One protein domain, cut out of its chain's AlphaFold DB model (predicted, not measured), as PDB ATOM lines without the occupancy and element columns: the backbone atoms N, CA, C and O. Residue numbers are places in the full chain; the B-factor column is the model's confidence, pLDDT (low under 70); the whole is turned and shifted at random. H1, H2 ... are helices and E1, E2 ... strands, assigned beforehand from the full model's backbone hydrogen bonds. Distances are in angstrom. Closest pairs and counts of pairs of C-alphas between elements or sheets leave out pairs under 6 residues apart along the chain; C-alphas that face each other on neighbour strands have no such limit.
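AT A GLANCE: This is residues 49 to 173 of the 398 residues of an uncharacterized protein of Candidatus Cloacimonetes bacterium (UniProt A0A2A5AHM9). The model is a small sandwich, two sheets face to face, in which the three-stranded sheet E3 E5 E8 and the two-stranded sheet E1 E4 stand with their strands crossed, and H3 covers the side between E8 and E1. The short sheet E2 E6 E7 makes one end of the long axis, and the short helices H1 and H2 lie towards the opposite end. The printed part has 125 residues, with three named helices and eight named strands in the order E1 E2 E3 E4 H1 E5 E6 E7 E8 H2 H3; the sheets are antiparallel. The class is mixed, helices and strands, with under half of the residues in named elements. The whole is compact, with a radius of gyration of the C-alphas of 14.5 A, and elongated, spanning 42 by 27 by 21 A.

HOW THE PARTS SIT: In the largest sandwich sheet, E5 (residues 107 to 113) is the inner strand between E3 (residues 67 to 72) and E8 (residues 138 to 145). N 69 and O 111 are 2.9 A apart, and N 110 and O 141 are 2.8 A apart, within hydrogen-bond range. Facing this sheet are E1 (residues 51 to 58) and E4 (residues 89 to 95), with N 54 and O 92 at 2.8 A. The facing parts are 10.4 A centre to centre, their strands at 48 degrees. The closest C-alphas of E3 and E4, Val 68 and Ala 90, are 6.9 A apart; E1 and E8 are apart. H3 (residues 164 to 169) is over E8 at a height of 9.8 A, on a local plane fitted to just 6 C-alphas; rising 42 degrees, it only just stands up from the sheet. Its closest C-alpha pair with E8 is Arg 169 and Phe 143, 5.4 A. H2 (residues 146 to 150) only grazes that sheet and touches H1 (residues 96 to 100), C-alphas 150 and 100 being closest at 6.1 A. In the third sheet, E2 (residues 62 to 64), E6 (residues 119 to 121) and E7 (residues 129 to 131), N 64 and O 119 are 2.8 A apart and N 120 and O 130 are 2.9 A apart; E6 and E7 form a hairpin. Every O i to N i+4 pair in H1, H2 and H3 is within hydrogen-bond range.

IN THESE COORDINATES: E1 begins at C-alpha 51 (232.687, 243.540, 135.908) and is 22.4 A long. E8 is 21.8 A, E4 20.0 A, E5 19.8 A and E3 16.5 A. H3 ends at C-alpha 169 (231.573, 225.407, 127.610).

THE WHOLE: The C-alphas of Asn 103 and Ala 127 are farthest apart, 44.7 A. The printed part has no cut. The links E3 to E4 and H2 to H3 are long. The mean pLDDT of the printed part is 88.4; residues 49, 123 to 127, 155 to 158 and 160 to 161 are under 70.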
ATOM      1  N   THR A  49     231.864 243.482 142.508       66.06
ATOM      2  CA  THR A  49     232.596 243.782 141.276       66.06
ATOM      3  C   THR A  49     231.574 244.060 140.168       66.06
ATOM      4  O   THR A  49     230.724 243.224 139.869       66.06
ATOM      5  N   GLN A  50     231.646 245.241 139.546       84.50
ATOM      6  CA  GLN A  50     230.741 245.640 138.449       84.50
ATOM      7  C   GLN A  50     231.058 244.946 137.116       84.50
ATOM      8  O   GLN A  50     230.378 245.144 136.111       84.50
ATOM      9  N   VAL A  51     232.123 244.155 137.097       86.25
ATOM     10  CA  VAL A  51     232.687 243.540 135.908       86.25
ATOM     11  C   VAL A  51     232.813 242.049 136.140       86.25
ATOM     12  O   VAL A  51     233.300 241.606 137.178       86.25
ATOM     13  N   VAL A  52     232.408 241.296 135.131       86.69
ATOM     14  CA  VAL A  52     232.511 239.853 135.064       86.69
ATOM     15  C   VAL A  52     233.532 239.500 133.986       86.69
ATOM     16  O   VAL A  52     233.504 240.022 132.872       86.69
ATOM     17  N   LYS A  53     234.471 238.636 134.339       87.94
ATOM     18  CA  LYS A  53     235.508 238.084 133.481       87.94
ATOM     19  C   LYS A  53     235.135 236.666 133.081       87.94
ATOM     20  O   LYS A  53     234.612 235.885 133.876       87.94
ATOM     21  N   PHE A  54     235.452 236.338 131.845       84.81
ATOM     22  CA  PHE A  54     235.179 235.044 131.260       84.81
ATOM     23  C   PHE A  54     236.406 234.591 130.475       84.81
ATOM     24  O   PHE A  54     236.820 235.255 129.526       84.81
ATOM     25  N   GLU A  55     237.031 233.507 130.917       91.00
ATOM     26  CA  GLU A  55     238.219 232.954 130.268       91.00
ATOM     27  C   GLU A  55     237.797 232.007 129.152       91.00
ATOM     28  O   GLU A  55     236.885 231.213 129.326       91.00
ATOM     29  N   VAL A  56     238.448 232.092 128.001       92.19
ATOM     30  CA  VAL A  56     238.129 231.288 126.821       92.19
ATOM     31  C   VAL A  56     239.392 230.642 126.311       92.19
ATOM     32  O   VAL A  56     240.425 231.303 126.242       92.19
ATOM     33  N   LEU A  57     239.290 229.380 125.910       92.06
ATOM     34  CA  LEU A  57     240.356 228.661 125.224       92.06
ATOM     35  C   LEU A  57     239.959 228.380 123.772       92.06
ATOM     36  O   LEU A  57     238.894 227.823 123.510       92.06
ATOM     37  N   THR A  58     240.834 228.715 122.829       92.19
ATOM     38  CA  THR A  58     240.687 228.392 121.404       92.19
ATOM     39  C   THR A  58     241.712 227.329 121.002       92.19
ATOM     40  O   THR A  58     242.909 227.615 120.984       92.19
ATOM     41  N   ALA A  59     241.248 226.110 120.711       82.38
ATOM     42  CA  ALA A  59     242.073 224.899 120.697       82.38
ATOM     43  C   ALA A  59     242.099 224.112 119.367       82.38
ATOM     44  O   ALA A  59     242.544 222.974 119.374       82.38
ATOM     45  N   ASP A  60     241.678 224.657 118.220       70.12
ATOM     46  CA  ASP A  60     241.900 223.986 116.920       70.12
ATOM     47  C   ASP A  60     243.338 224.196 116.403       70.12
ATOM     48  O   ASP A  60     243.622 225.132 115.653       70.12
ATOM     49  N   GLY A  61     244.263 223.422 116.979       70.38
ATOM     50  CA  GLY A  61     245.615 223.914 117.243       70.38
ATOM     51  C   GLY A  61     245.584 225.029 118.300       70.38
ATOM     52  O   GLY A  61     244.523 225.499 118.715       70.38
ATOM     53  N   VAL A  62     246.732 225.485 118.796       85.44
ATOM     54  CA  VAL A  62     246.710 226.644 119.710       85.44
ATOM     55  C   VAL A  62     246.562 227.908 118.864       85.44
ATOM     56  O   VAL A  62     247.524 228.353 118.239       85.44
ATOM     57  N   LEU A  63     245.347 228.460 118.804       92.06
ATOM     58  CA  LEU A  63     245.035 229.649 118.007       92.06
ATOM     59  C   LEU A  63     245.444 230.926 118.749       92.06
ATOM     60  O   LEU A  63     244.772 231.359 119.688       92.06
ATOM     61  N   THR A  64     246.531 231.560 118.321       94.06
ATOM     62  CA  THR A  64     247.081 232.759 118.968       94.06
ATOM     63  C   THR A  64     246.657 234.035 118.244       94.06
ATOM     64  O   THR A  64     246.441 234.037 117.029       94.06
ATOM     65  N   HIS A  65     246.542 235.133 118.993       96.19
ATOM     66  CA  HIS A  65     246.197 236.466 118.493       96.19
ATOM     67  C   HIS A  65     244.870 236.549 117.714       96.19
ATOM     68  O   HIS A  65     244.646 237.470 116.919       96.19
ATOM     69  N   ASN A  66     243.957 235.610 117.965       97.06
ATOM     70  CA  ASN A  66     242.604 235.631 117.427       97.06
ATOM     71  C   ASN A  66     241.713 236.548 118.249       97.06
ATOM     72  O   ASN A  66     241.807 236.602 119.474       97.06
ATOM     73  N   LYS A  67     240.773 237.201 117.572       97.38
ATOM     74  CA  LYS A  67     239.672 237.895 118.226       97.38
ATOM     75  C   LYS A  67     238.699 236.869 118.803       97.38
ATOM     76  O   LYS A  67     238.403 235.876 118.144       97.38
ATOM     77  N   VAL A  68     238.180 237.115 120.001       97.31
ATOM     78  CA  VAL A  68     237.183 236.283 120.686       97.31
ATOM     79  C   VAL A  68     236.073 237.162 121.252       97.31
ATOM     80  O   VAL A  68     236.333 238.218 121.832       97.31
ATOM     81  N   GLN A  69     234.828 236.731 121.071       97.00
ATOM     82  CA  GLN A  69     233.628 237.451 121.491       97.00
ATOM     83  C   GLN A  69     232.598 236.479 122.080       97.00
ATOM     84  O   GLN A  69     232.417 235.373 121.567       97.00
ATOM     85  N   LEU A  70     231.900 236.911 123.135       95.56
ATOM     86  CA  LEU A  70     230.683 236.263 123.622       95.56
ATOM     87  C   LEU A  70     229.486 236.973 123.001       95.56
ATOM     88  O   LEU A  70     229.370 238.202 123.081       95.56
ATOM     89  N   VAL A  71     228.607 236.194 122.390       97.31
ATOM     90  CA  VAL A  71     227.501 236.696 121.589       97.31
ATOM     91  C   VAL A  71     226.189 236.155 122.138       97.31
ATOM     92  O   VAL A  71     226.033 234.953 122.332       97.31
ATOM     93  N   SER A  72     225.251 237.061 122.376       96.62
ATOM     94  CA  SER A  72     223.842 236.781 122.618       96.62
ATOM     95  C   SER A  72     223.103 236.739 121.290       96.62
ATOM     96  O   SER A  72     223.262 237.634 120.459       96.62
ATOM     97  N   MET A  73     222.262 235.725 121.100       96.44
ATOM     98  CA  MET A  73     221.422 235.637 119.910       96.44
ATOM     99  C   MET A  73     220.380 236.766 119.863       96.44
ATOM    100  O   MET A  73     220.004 237.179 118.774       96.44
ATOM    101  N   LEU A  74     219.959 237.331 121.003       94.88
ATOM    102  CA  LEU A  74     219.012 238.458 121.040       94.88
ATOM    103  C   LEU A  74     219.649 239.853 121.005       94.88
ATOM    104  O   LEU A  74     219.066 240.779 120.445       94.88
ATOM    105  N   LYS A  75     220.795 240.038 121.662       93.38
ATOM    106  CA  LYS A  75     221.416 241.353 121.902       93.38
ATOM    107  C   LYS A  75     222.717 241.565 121.132       93.38
ATOM    108  O   LYS A  75     223.241 242.677 121.134       93.38
ATOM    109  N   GLY A  76     223.253 240.527 120.495       95.06
ATOM    110  CA  GLY A  76     224.559 240.573 119.851       95.06
ATOM    111  C   GLY A  76     225.713 240.494 120.845       95.06
ATOM    112  O   GLY A  76     225.657 239.775 121.840       95.06
ATOM    113  N   VAL A  77     226.811 241.180 120.543       95.56
ATOM    114  CA  VAL A  77     228.048 241.090 121.332       95.56
ATOM    115  C   VAL A  77     227.842 241.670 122.734       95.56
ATOM    116  O   VAL A  77     227.417 242.813 122.882       95.56
ATOM    117  N   LEU A  78     228.175 240.894 123.770       91.38
ATOM    118  CA  LEU A  78     227.889 241.252 125.166       91.38
ATOM    119  C   LEU A  78     229.007 242.018 125.887       91.38
ATOM    120  O   LEU A  78     228.809 242.473 127.010       91.38
ATOM    121  N   GLY A  79     230.176 242.185 125.277       85.62
ATOM    122  CA  GLY A  79     231.302 242.888 125.890       85.62
ATOM    123  C   GLY A  79     232.344 243.321 124.875       85.62
ATOM    124  O   GLY A  79     232.137 243.224 123.665       85.62
ATOM    125  N   SER A  80     233.480 243.795 125.373       86.00
ATOM    126  CA  SER A  80     234.611 244.109 124.504       86.00
ATOM    127  C   SER A  80     235.177 242.831 123.893       86.00
ATOM    128  O   SER A  80     235.200 241.776 124.530       86.00
ATOM    129  N   GLU A  81     235.661 242.941 122.661       91.75
ATOM    130  CA  GLU A  81     236.448 241.874 122.056       91.75
ATOM    131  C   GLU A  81     237.720 241.604 122.873       91.75
ATOM    132  O   GLU A  81     238.332 242.520 123.425       91.75
ATOM    133  N   ALA A  82     238.098 240.332 122.962       95.75
ATOM    134  CA  ALA A  82     239.343 239.890 123.576       95.75
ATOM    135  C   ALA A  82     240.261 239.295 122.505       95.75
ATOM    136  O   ALA A  82     239.780 238.785 121.496       95.75
ATOM    137  N   ILE A  83     241.573 239.346 122.728       97.38
ATOM    138  CA  ILE A  83     242.570 238.744 121.838       97.38
ATOM    139  C   ILE A  83     243.214 237.559 122.556       97.38
ATOM    140  O   ILE A  83     243.560 237.681 123.735       97.38
ATOM    141  N   THR A  84     243.357 236.421 121.876       96.75
ATOM    142  CA  THR A  84     244.037 235.257 122.453       96.75
ATOM    143  C   THR A  84     245.533 235.507 122.595       96.75
ATOM    144  O   THR A  84     246.164 236.122 121.738       96.75
ATOM    145  N   ASN A  85     246.108 235.027 123.691       94.69
ATOM    146  CA  ASN A  85     247.550 235.027 123.916       94.69
ATOM    147  C   ASN A  85     248.240 233.860 123.176       94.69
ATOM    148  O   ASN A  85     247.598 233.081 122.469       94.69
ATOM    149  N   ASP A  86     249.547 233.701 123.396       91.31
ATOM    150  CA  ASP A  86     250.366 232.625 122.810       91.31
ATOM    151  C   ASP A  86     249.945 231.208 123.243       91.31
ATOM    152  O   ASP A  86     250.360 230.221 122.647       91.31
ATOM    153  N   SER A  87     249.119 231.092 124.285       89.62
ATOM    154  CA  SER A  87     248.534 229.831 124.758       89.62
ATOM    155  C   SER A  87     247.093 229.626 124.277       89.62
ATOM    156  O   SER A  87     246.408 228.729 124.764       89.62
ATOM    157  N   GLY A  88     246.605 230.461 123.354       92.38
ATOM    158  CA  GLY A  88     245.242 230.382 122.829       92.38
ATOM    159  C   GLY A  88     244.165 230.772 123.842       92.38
ATOM    160  O   GLY A  88     243.000 230.419 123.673       92.38
ATOM    161  N   GLN A  89     244.537 231.477 124.913       93.88
ATOM    162  CA  GLN A  89     243.616 231.908 125.960       93.88
ATOM    163  C   GLN A  89     243.249 233.379 125.790       93.88
ATOM    164  O   GLN A  89     244.119 234.213 125.548       93.88
ATOM    165  N   ALA A  90     241.978 233.714 125.983       95.25
ATOM    166  CA  ALA A  90     241.482 235.085 126.010       95.25
ATOM    167  C   ALA A  90     240.635 235.324 127.264       95.25
ATOM    168  O   ALA A  90     239.949 234.423 127.737       95.25
ATOM    169  N   THR A  91     240.630 236.551 127.784       94.12
ATOM    170  CA  THR A  91     239.718 236.952 128.866       94.12
ATOM    171  C   THR A  91     238.747 238.000 128.349       94.12
ATOM    172  O   THR A  91     239.115 239.154 128.128       94.12
ATOM    173  N   ILE A  92     237.488 237.609 128.185       92.50
ATOM    174  CA  ILE A  92     236.397 238.518 127.848       92.50
ATOM    175  C   ILE A  92     235.959 239.229 129.121       92.50
ATOM    176  O   ILE A  92     235.791 238.614 130.173       92.50
ATOM    177  N   THR A  93     235.785 240.541 129.021       91.44
ATOM    178  CA  THR A  93     235.376 241.395 130.135       91.44
ATOM    179  C   THR A  93     234.018 242.006 129.817       91.44
ATOM    180  O   THR A  93     233.852 242.657 128.786       91.44
ATOM    181  N   ILE A  94     233.044 241.777 130.693       90.69
ATOM    182  CA  ILE A  94     231.639 242.134 130.486       90.69
ATOM    183  C   ILE A  94     231.140 242.914 131.698       90.69
ATOM    184  O   ILE A  94     231.453 242.570 132.838       90.69
ATOM    185  N   ASN A  95     230.358 243.972 131.477       90.38
ATOM    186  CA  ASN A  95     229.663 244.626 132.581       90.38
ATOM    187  C   ASN A  95     228.647 243.642 133.172       90.38
ATOM    188  O   ASN A  95     227.845 243.057 132.448       90.38
ATOM    189  N   ARG A  96     228.673 243.474 134.490       87.88
ATOM    190  CA  ARG A  96     227.778 242.567 135.200       87.88
ATOM    191  C   ARG A  96     226.307 242.802 134.851       87.88
ATOM    192  O   ARG A  96     225.599 241.838 134.563       87.88
ATOM    193  N   GLN A  97     225.887 244.065 134.802       89.44
ATOM    194  CA  GLN A  97     224.517 244.448 134.472       89.44
ATOM    195  C   GLN A  97     224.109 243.923 133.090       89.44
ATOM    196  O   GLN A  97     222.991 243.452 132.920       89.44
ATOM    197  N   THR A  98     225.029 243.907 132.118       92.00
ATOM    198  CA  THR A  98     224.758 243.364 130.779       92.00
ATOM    199  C   THR A  98     224.333 241.899 130.832       92.00
ATOM    200  O   THR A  98     223.426 241.519 130.092       92.00
ATOM    201  N   ILE A  99     224.957 241.085 131.696       90.44
ATOM    202  CA  ILE A  99     224.588 239.674 131.879       90.44
ATOM    203  C   ILE A  99     223.273 239.549 132.651       90.44
ATOM    204  O   ILE A  99     222.409 238.762 132.265       90.44
ATOM    205  N   GLU A 100     223.097 240.330 133.718       89.88
ATOM    206  CA  GLU A 100     221.876 240.315 134.536       89.88
ATOM    207  C   GLU A 100     220.632 240.727 133.727       89.88
ATOM    208  O   GLU A 100     219.567 240.125 133.889       89.88
ATOM    209  N   ASP A 101     220.792 241.645 132.771       93.44
ATOM    210  CA  ASP A 101     219.734 242.140 131.887       93.44
ATOM    211  C   ASP A 101     219.376 241.187 130.736       93.44
ATOM    212  O   ASP A 101     218.471 241.490 129.949       93.44
ATOM    213  N   LEU A 102     220.108 240.087 130.526       94.50
ATOM    214  CA  LEU A 102     219.790 239.138 129.448       94.50
ATOM    215  C   LEU A 102     218.389 238.547 129.633       94.50
ATOM    216  O   LEU A 102     217.888 238.446 130.747       94.50
ATOM    217  N   ASN A 103     217.733 238.126 128.557       95.25
ATOM    218  CA  ASN A 103     216.529 237.314 128.719       95.25
ATOM    219  C   ASN A 103     216.950 235.912 129.195       95.25
ATOM    220  O   ASN A 103     217.916 235.375 128.671       95.25
ATOM    221  N   ASP A 104     216.250 235.295 130.148       94.25
ATOM    222  CA  ASP A 104     216.630 233.962 130.658       94.25
ATOM    223  C   ASP A 104     216.594 232.867 129.574       94.25
ATOM    224  O   ASP A 104     217.321 231.875 129.654       94.25
ATOM    225  N   ASN A 105     215.778 233.062 128.534       94.12
ATOM    226  CA  ASN A 105     215.684 232.180 127.370       94.12
ATOM    227  C   ASN A 105     216.655 232.545 126.242       94.12
ATOM    228  O   ASN A 105     216.664 231.859 125.223       94.12
ATOM    229  N   ASP A 106     217.446 233.605 126.397       96.94
ATOM    230  CA  ASP A 106     218.481 233.958 125.434       96.94
ATOM    231  C   ASP A 106     219.532 232.848 125.341       96.94
ATOM    232  O   ASP A 106     219.857 232.181 126.332       96.94
ATOM    233  N   LEU A 107     220.063 232.668 124.138       97.12
ATOM    234  CA  LEU A 107     221.086 231.682 123.841       97.12
ATOM    235  C   LEU A 107     222.394 232.394 123.546       97.12
ATOM    236  O   LEU A 107     222.446 233.375 122.804       97.12
ATOM    237  N   LEU A 108     223.456 231.877 124.145       96.31
ATOM    238  CA  LEU A 108     224.787 232.434 124.065       96.31
ATOM    239  C   LEU A 108     225.689 231.500 123.267       96.31
ATOM    240  O   LEU A 108     225.617 230.274 123.390       96.31
ATOM    241  N   TYR A 109     226.585 232.087 122.487       96.94
ATOM    242  CA  TYR A 109     227.652 231.358 121.821       96.94
ATOM    243  C   TYR A 109     228.945 232.166 121.810       96.94
ATOM    244  O   TYR A 109     228.950 233.396 121.877       96.94
ATOM    245  N   LEU A 110     230.059 231.450 121.740       96.31
ATOM    246  CA  LEU A 110     231.379 232.020 121.570       96.31
ATOM    247  C   LEU A 110     231.748 232.049 120.098       96.31
ATOM    248  O   LEU A 110     231.469 231.105 119.359       96.31
ATOM    249  N   TYR A 111     232.398 233.131 119.694       97.56
ATOM    250  CA  TYR A 111     232.896 233.346 118.345       97.56
ATOM    251  C   TYR A 111     234.377 233.698 118.409       97.56
ATOM    252  O   TYR A 111     234.764 234.576 119.182       97.56
ATOM    253  N   THR A 112     235.194 233.042 117.590       97.62
ATOM    254  CA  THR A 112     236.593 233.424 117.371       97.62
ATOM    255  C   THR A 112     236.857 233.680 115.897       97.62
ATOM    256  O   THR A 112     236.274 233.019 115.041       97.62
ATOM    257  N   GLU A 113     237.718 234.655 115.613       97.44
ATOM    258  CA  GLU A 113     238.085 235.076 114.266       97.44
ATOM    259  C   GLU A 113     239.583 235.385 114.175       97.44
ATOM    260  O   GLU A 113     240.111 236.140 114.999       97.44
ATOM    261  N   SER A 114     240.267 234.844 113.163       98.00
ATOM    262  CA  SER A 114     241.658 235.201 112.893       98.00
ATOM    263  C   SER A 114     241.785 236.638 112.386       98.00
ATOM    264  O   SER A 114     241.079 237.094 111.482       98.00
ATOM    265  N   THR A 115     242.727 237.362 112.979       96.75
ATOM    266  CA  THR A 115     243.137 238.712 112.605       96.75
ATOM    267  C   THR A 115     244.375 238.660 111.706       96.75
ATOM    268  O   THR A 115     244.884 237.592 111.381       96.75
ATOM    269  N   ILE A 116     244.895 239.820 111.300       95.38
ATOM    270  CA  ILE A 116     246.117 239.907 110.481       95.38
ATOM    271  C   ILE A 116     247.386 239.402 111.191       95.38
ATOM    272  O   ILE A 116     248.378 239.140 110.520       95.38
ATOM    273  N   ASN A 117     247.365 239.290 112.523       94.75
ATOM    274  CA  ASN A 117     248.508 238.849 113.331       94.75
ATOM    275  C   ASN A 117     248.324 237.427 113.876       94.75
ATOM    276  O   ASN A 117     249.135 236.964 114.674       94.75
ATOM    277  N   SER A 118     247.237 236.761 113.491       97.06
ATOM    278  CA  SER A 118     246.885 235.449 114.008       97.06
ATOM    279  C   SER A 118     247.833 234.359 113.539       97.06
ATOM    280  O   SER A 118     248.351 234.383 112.420       97.06
ATOM    281  N   SER A 119     247.999 233.348 114.381       95.38
ATOM    282  CA  SER A 119     248.712 232.126 114.028       95.38
ATOM    283  C   SER A 119     248.080 230.909 114.694       95.38
ATOM    284  O   SER A 119     247.295 231.028 115.633       95.38
ATOM    285  N   VAL A 120     248.435 229.729 114.200       93.75
ATOM    286  CA  VAL A 120     248.124 228.444 114.820       93.75
ATOM    287  C   VAL A 120     249.425 227.739 115.188       93.75
ATOM    288  O   VAL A 120     250.358 227.691 114.380       93.75
ATOM    289  N   LEU A 121     249.509 227.204 116.407       89.25
ATOM    290  CA  LEU A 121     250.563 226.261 116.783       89.25
ATOM    291  C   LEU A 121     250.097 224.848 116.425       89.25
ATOM    292  O   LEU A 121     249.078 224.380 116.935       89.25
ATOM    293  N   LEU A 122     250.846 224.194 115.538       81.12
ATOM    294  CA  LEU A 122     250.557 222.860 115.001       81.12
ATOM    295  C   LEU A 122     250.972 221.739 115.969       81.12
ATOM    296  O   LEU A 122     250.565 220.588 115.812       81.12
ATOM    297  N   ASP A 123     251.780 222.069 116.979       69.38
ATOM    298  CA  ASP A 123     252.131 221.193 118.088       69.38
ATOM    299  C   ASP A 123     252.004 221.908 119.442       69.38
ATOM    300  O   ASP A 123     252.187 223.119 119.567       69.38
ATOM    301  N   ASN A 124     251.720 221.131 120.494       53.06
ATOM    302  CA  ASN A 124     251.533 221.621 121.870       53.06
ATOM    303  C   ASN A 124     252.800 222.249 122.492       53.06
ATOM    304  O   ASN A 124     252.779 222.642 123.655       53.06
ATOM    305  N   PHE A 125     253.905 222.318 121.744       50.69
ATOM    306  CA  PHE A 125     255.190 222.853 122.196       50.69
ATOM    307  C   PHE A 125     255.626 224.109 121.427       50.69
ATOM    308  O   PHE A 125     256.712 224.624 121.691       50.69
ATOM    309  N   GLY A 126     254.793 224.621 120.512       55.25
ATOM    310  CA  GLY A 126     255.012 225.894 119.821       55.25
ATOM    311  C   GLY A 126     256.222 225.922 118.886       55.25
ATOM    312  O   GLY A 126     256.629 226.999 118.454       55.25
ATOM    313  N   ALA A 127     256.805 224.763 118.569       62.75
ATOM    314  CA  ALA A 127     257.967 224.676 117.690       62.75
ATOM    315  C   ALA A 127     257.558 224.858 116.224       62.75
ATOM    316  O   ALA A 127     258.313 225.423 115.433       62.75
ATOM    317  N   ASN A 128     256.342 224.426 115.885       81.00
ATOM    318  CA  ASN A 128     255.768 224.576 114.559       81.00
ATOM    319  C   ASN A 128     254.566 225.517 114.627       81.00
ATOM    320  O   ASN A 128     253.477 225.130 115.046       81.00
ATOM    321  N   SER A 129     254.776 226.768 114.218       88.69
ATOM    322  CA  SER A 129     253.713 227.768 114.096       88.69
ATOM    323  C   SER A 129     253.493 228.151 112.639       88.69
ATOM    324  O   SER A 129     254.421 228.141 111.827       88.69
ATOM    325  N   LYS A 130     252.252 228.502 112.320       92.31
ATOM    326  CA  LYS A 130     251.831 228.944 110.995       92.31
ATOM    327  C   LYS A 130     250.997 230.209 111.128       92.31
ATOM    328  O   LYS A 130     250.038 230.240 111.894       92.31
ATOM    329  N   THR A 131     251.345 231.249 110.377       95.12
ATOM    330  CA  THR A 131     250.522 232.461 110.278       95.12
ATOM    331  C   THR A 131     249.209 232.148 109.570       95.12
ATOM    332  O   THR A 131     249.204 231.478 108.541       95.12
ATOM    333  N   LEU A 132     248.108 232.664 110.106       96.44
ATOM    334  CA  LEU A 132     246.788 232.553 109.500       96.44
ATOM    335  C   LEU A 132     246.476 233.809 108.692       96.44
ATOM    336  O   LEU A 132     246.812 234.926 109.090       96.44
ATOM    337  N   LEU A 133     245.766 233.642 107.580       97.00
ATOM    338  CA  LEU A 133     245.137 234.773 106.916       97.00
ATOM    339  C   LEU A 133     244.052 235.352 107.827       97.00
ATOM    340  O   LEU A 133     243.386 234.641 108.592       97.00
ATOM    341  N   LYS A 134     243.826 236.664 107.705       97.06
ATOM    342  CA  LYS A 134     242.640 237.285 108.293       97.06
ATOM    343  C   LYS A 134     241.411 236.525 107.795       97.06
ATOM    344  O   LYS A 134     241.332 236.214 106.608       97.06
ATOM    345  N   ASP A 135     240.472 236.258 108.698       96.38
ATOM    346  CA  ASP A 135     239.197 235.604 108.407       96.38
ATOM    347  C   ASP A 135     239.282 234.092 108.070       96.38
ATOM    348  O   ASP A 135     238.244 233.469 107.867       96.38
ATOM    349  N   GLN A 136     240.472 233.473 108.073       96.31
ATOM    350  CA  GLN A 136     240.675 232.029 107.845       96.31
ATOM    351  C   GLN A 136     240.140 231.134 108.967       96.31
ATOM    352  O   GLN A 136     239.552 230.094 108.690       96.31
ATOM    353  N   ALA A 137     240.329 231.511 110.231       96.50
ATOM    354  CA  ALA A 137     239.752 230.784 111.356       96.50
ATOM    355  C   ALA A 137     238.519 231.545 111.831       96.50
ATOM    356  O   ALA A 137     238.668 232.573 112.478       96.50
ATOM    357  N   LYS A 138     237.314 231.057 111.517       96.75
ATOM    358  CA  LYS A 138     236.053 231.556 112.090       96.75
ATOM    359  C   LYS A 138     235.338 230.397 112.749       96.75
ATOM    360  O   LYS A 138     234.688 229.617 112.063       96.75
ATOM    361  N   LEU A 139     235.501 230.259 114.058       97.31
ATOM    362  CA  LEU A 139     234.971 229.113 114.792       97.31
ATOM    363  C   LEU A 139     233.927 229.554 115.805       97.31
ATOM    364  O   LEU A 139     234.004 230.651 116.369       97.31
ATOM    365  N   ARG A 140     232.949 228.680 116.037       96.44
ATOM    366  CA  ARG A 140     231.833 228.924 116.949       96.44
ATOM    367  C   ARG A 140     231.677 227.788 117.944       96.44
ATOM    368  O   ARG A 140     231.971 226.641 117.637       96.44
ATOM    369  N   SER A 141     231.223 228.125 119.143       95.00
ATOM    370  CA  SER A 141     230.930 227.151 120.192       95.00
ATOM    371  C   SER A 141     229.673 227.568 120.933       95.00
ATOM    372  O   SER A 141     229.563 228.709 121.382       95.00
ATOM    373  N   PHE A 142     228.700 226.664 121.036       93.56
ATOM    374  CA  PHE A 142     227.472 226.935 121.772       93.56
ATOM    375  C   PHE A 142     227.775 227.011 123.273       93.56
ATOM    376  O   PHE A 142     228.292 226.062 123.861       93.56
ATOM    377  N   PHE A 143     227.459 228.148 123.895       91.00
ATOM    378  CA  PHE A 143     227.795 228.412 125.295       91.00
ATOM    379  C   PHE A 143     226.642 228.085 126.255       91.00
ATOM    380  O   PHE A 143     226.862 227.794 127.431       91.00
ATOM    381  N   GLY A 144     225.403 228.077 125.758       90.81
ATOM    382  CA  GLY A 144     224.220 227.688 126.524       90.81
ATOM    383  C   GLY A 144     223.257 228.839 126.778       90.81
ATOM    384  O   GLY A 144     223.275 229.854 126.087       90.81
ATOM    385  N   ARG A 145     222.375 228.662 127.764       93.19
ATOM    386  CA  ARG A 145     221.347 229.653 128.096       93.19
ATOM    387  C   ARG A 145     221.921 230.770 128.957       93.19
ATOM    388  O   ARG A 145     222.766 230.540 129.826       93.19
ATOM    389  N   ALA A 146     221.402 231.978 128.778       93.62
ATOM    390  CA  ALA A 146     221.762 233.109 129.624       93.62
ATOM    391  C   ALA A 146     221.426 232.862 131.105       93.62
ATOM    392  O   ALA A 146     222.200 233.272 131.969       93.62
ATOM    393  N   SER A 147     220.341 232.135 131.408       92.31
ATOM    394  CA  SER A 147     219.984 231.739 132.779       92.31
ATOM    395  C   SER A 147     221.115 231.003 133.510       92.31
ATOM    396  O   SER A 147     221.390 231.306 134.670       92.31
ATOM    397  N   ASP A 148     221.813 230.090 132.826       88.81
ATOM    398  CA  ASP A 148     222.920 229.311 133.401       88.81
ATOM    399  C   ASP A 148     224.102 230.225 133.751       88.81
ATOM    400  O   ASP A 148     224.777 230.059 134.770       88.81
ATOM    401  N   THR A 149     224.329 231.229 132.901       87.50
ATOM    402  CA  THR A 149     225.403 232.211 133.073       87.50
ATOM    403  C   THR A 149     225.099 233.143 134.238       87.50
ATOM    404  O   THR A 149     225.947 233.330 135.107       87.50
ATOM    405  N   LYS A 150     223.868 233.668 134.310       89.06
ATOM    406  CA  LYS A 150     223.400 234.508 135.421       89.06
ATOM    407  C   LYS A 150     223.496 233.793 136.762       89.06
ATOM    408  O   LYS A 150     224.035 234.352 137.710       89.06
ATOM    409  N   GLY A 151     223.021 232.548 136.822       83.62
ATOM    410  CA  GLY A 151     223.061 231.733 138.037       83.62
ATOM    411  C   GLY A 151     224.477 231.410 138.525       83.62
ATOM    412  O   GLY A 151     224.644 230.991 139.665       83.62
ATOM    413  N   SER A 152     225.491 231.624 137.682       82.50
ATOM    414  CA  SER A 152     226.900 231.375 137.995       82.50
ATOM    415  C   SER A 152     227.682 232.637 138.376       82.50
ATOM    416  O   SER A 152     228.867 232.529 138.692       82.50
ATOM    417  N   ILE A 153     227.065 233.825 138.334       79.06
ATOM    418  CA  ILE A 153     227.712 235.062 138.784       79.06
ATOM    419  C   ILE A 153     227.833 235.024 140.309       79.06
ATOM    420  O   ILE A 153     226.841 235.133 141.028       79.06
ATOM    421  N   ASP A 154     229.065 234.926 140.798       71.94
ATOM    422  CA  ASP A 154     229.394 235.143 142.203       71.94
ATOM    423  C   ASP A 154     229.740 236.627 142.418       71.94
ATOM    424  O   ASP A 154     230.540 237.216 141.686       71.94
ATOM    425  N   PHE A 155     229.133 237.242 143.436       64.69
ATOM    426  CA  PHE A 155     229.359 238.642 143.805       64.69
ATOM    427  C   PHE A 155     230.823 238.940 144.157       64.69
ATOM    428  O   PHE A 155     231.283 240.062 143.924       64.69
ATOM    429  N   PHE A 156     231.541 237.943 144.683       62.69
ATOM    430  CA  PHE A 156     232.900 238.092 145.211       62.69
ATOM    431  C   PHE A 156     233.961 237.429 144.324       62.69
ATOM    432  O   PHE A 156     235.155 237.689 144.481       62.69
ATOM    433  N   LYS A 157     233.546 236.604 143.352       68.50
ATOM    434  CA  LYS A 157     234.428 235.992 142.348       68.50
ATOM    435  C   LYS A 157     233.977 236.393 140.949       68.50
ATOM    436  O   LYS A 157     233.156 235.707 140.344       68.50
ATOM    437  N   PRO A 158     234.560 237.452 140.368       67.69
ATOM    438  CA  PRO A 158     234.120 237.958 139.077       67.69
ATOM    439  C   PRO A 158     234.510 237.053 137.899       67.69
ATOM    440  O   PRO A 158     234.327 237.473 136.768       67.69
ATOM    441  N   ILE A 159     235.069 235.855 138.104       76.38
ATOM    442  CA  ILE A 159     235.490 234.952 137.022       76.38
ATOM    443  C   ILE A 159     234.463 233.823 136.868       76.38
ATOM    444  O   ILE A 159     234.424 232.893 137.675       76.38
ATOM    445  N   LEU A 160     233.660 233.881 135.802       68.38
ATOM    446  CA  LEU A 160     232.585 232.914 135.520       68.38
ATOM    447  C   LEU A 160     233.088 231.492 135.272       68.38
ATOM    448  O   LEU A 160     232.405 230.526 135.602       68.38
ATOM    449  N   THR A 161     234.289 231.343 134.713       67.44
ATOM    450  CA  THR A 161     234.899 230.036 134.427       67.44
ATOM    451  C   THR A 161     235.367 229.286 135.667       67.44
ATOM    452  O   THR A 161     235.795 228.141 135.556       67.44
ATOM    453  N   THR A 162     235.238 229.870 136.861       73.38
ATOM    454  CA  THR A 162     235.378 229.108 138.111       73.38
ATOM    455  C   THR A 162     234.212 228.137 138.325       73.38
ATOM    456  O   THR A 162     234.356 227.167 139.070       73.38
ATOM    457  N   ASN A 163     233.078 228.343 137.641       80.75
ATOM    458  CA  ASN A 163     232.000 227.366 137.563       80.75
ATOM    459  C   ASN A 163     232.399 226.214 136.611       80.75
ATOM    460  O   ASN A 163     232.645 226.473 135.428       80.75
ATOM    461  N   PRO A 164     232.407 224.944 137.068       79.50
ATOM    462  CA  PRO A 164     232.812 223.809 136.238       79.50
ATOM    463  C   PRO A 164     231.996 223.656 134.953       79.50
ATOM    464  O   PRO A 164     232.554 223.311 133.919       79.50
ATOM    465  N   LEU A 165     230.690 223.936 134.986       79.62
ATOM    466  CA  LEU A 165     229.830 223.842 133.807       79.62
ATOM    467  C   LEU A 165     230.218 224.887 132.757       79.62
ATOM    468  O   LEU A 165     230.381 224.552 131.586       79.62
ATOM    469  N   LEU A 166     230.393 226.144 133.171       82.69
ATOM    470  CA  LEU A 166     230.758 227.222 132.250       82.69
ATOM    471  C   LEU A 166     232.189 227.072 131.736       82.69
ATOM    472  O   LEU A 166     232.433 227.339 130.565       82.69
ATOM    473  N   SER A 167     233.111 226.589 132.573       82.31
ATOM    474  CA  SER A 167     234.492 226.281 132.183       82.31
ATOM    475  C   SER A 167     234.552 225.291 131.018       82.31
ATOM    476  O   SER A 167     235.242 225.528 130.028       82.31
ATOM    477  N   LYS A 168     233.748 224.220 131.080       80.94
ATOM    478  CA  LYS A 168     233.643 223.223 130.005       80.94
ATOM    479  C   LYS A 168     233.146 223.817 128.690       80.94
ATOM    480  O   LYS A 168     233.647 223.469 127.625       80.94
ATOM    481  N   ARG A 169     232.178 224.735 128.771       85.38
ATOM    482  CA  ARG A 169     231.573 225.407 127.610       85.38
ATOM    483  C   ARG A 169     232.430 226.559 127.069       85.38
ATOM    484  O   ARG A 169     232.195 227.025 125.959       85.38
ATOM    485  N   ALA A 170     233.446 227.001 127.809       89.06
ATOM    486  CA  ALA A 170     234.331 228.108 127.450       89.06
ATOM    487  C   ALA A 170     235.473 227.722 126.489       89.06
ATOM    488  O   ALA A 170     236.566 228.292 126.529       89.06
ATOM    489  N   LYS A 171     235.232 226.732 125.628       90.94
ATOM    490  CA  LYS A 171     236.214 226.185 124.691       90.94
ATOM    491  C   LYS A 171     235.677 226.293 123.268       90.94
ATOM    492  O   LYS A 171     234.519 225.959 123.015       90.94
ATOM    493  N   ILE A 172     236.520 226.754 122.346       94.06
ATOM    494  CA  ILE A 172     236.239 226.790 120.908       94.06
ATOM    495  C   ILE A 172     237.288 225.945 120.186       94.06
ATOM    496  O   ILE A 172     238.483 226.200 120.289       94.06
ATOM    497  N   ASN A 173     236.849 224.934 119.454       93.31
ATOM    498  CA  ASN A 173     237.678 224.001 118.689       93.31
ATOM    499  C   ASN A 173     236.881 223.402 117.518       93.31
ATOM    500  O   ASN A 173     235.681 223.673 117.387       93.31
TER     501      ASN A 173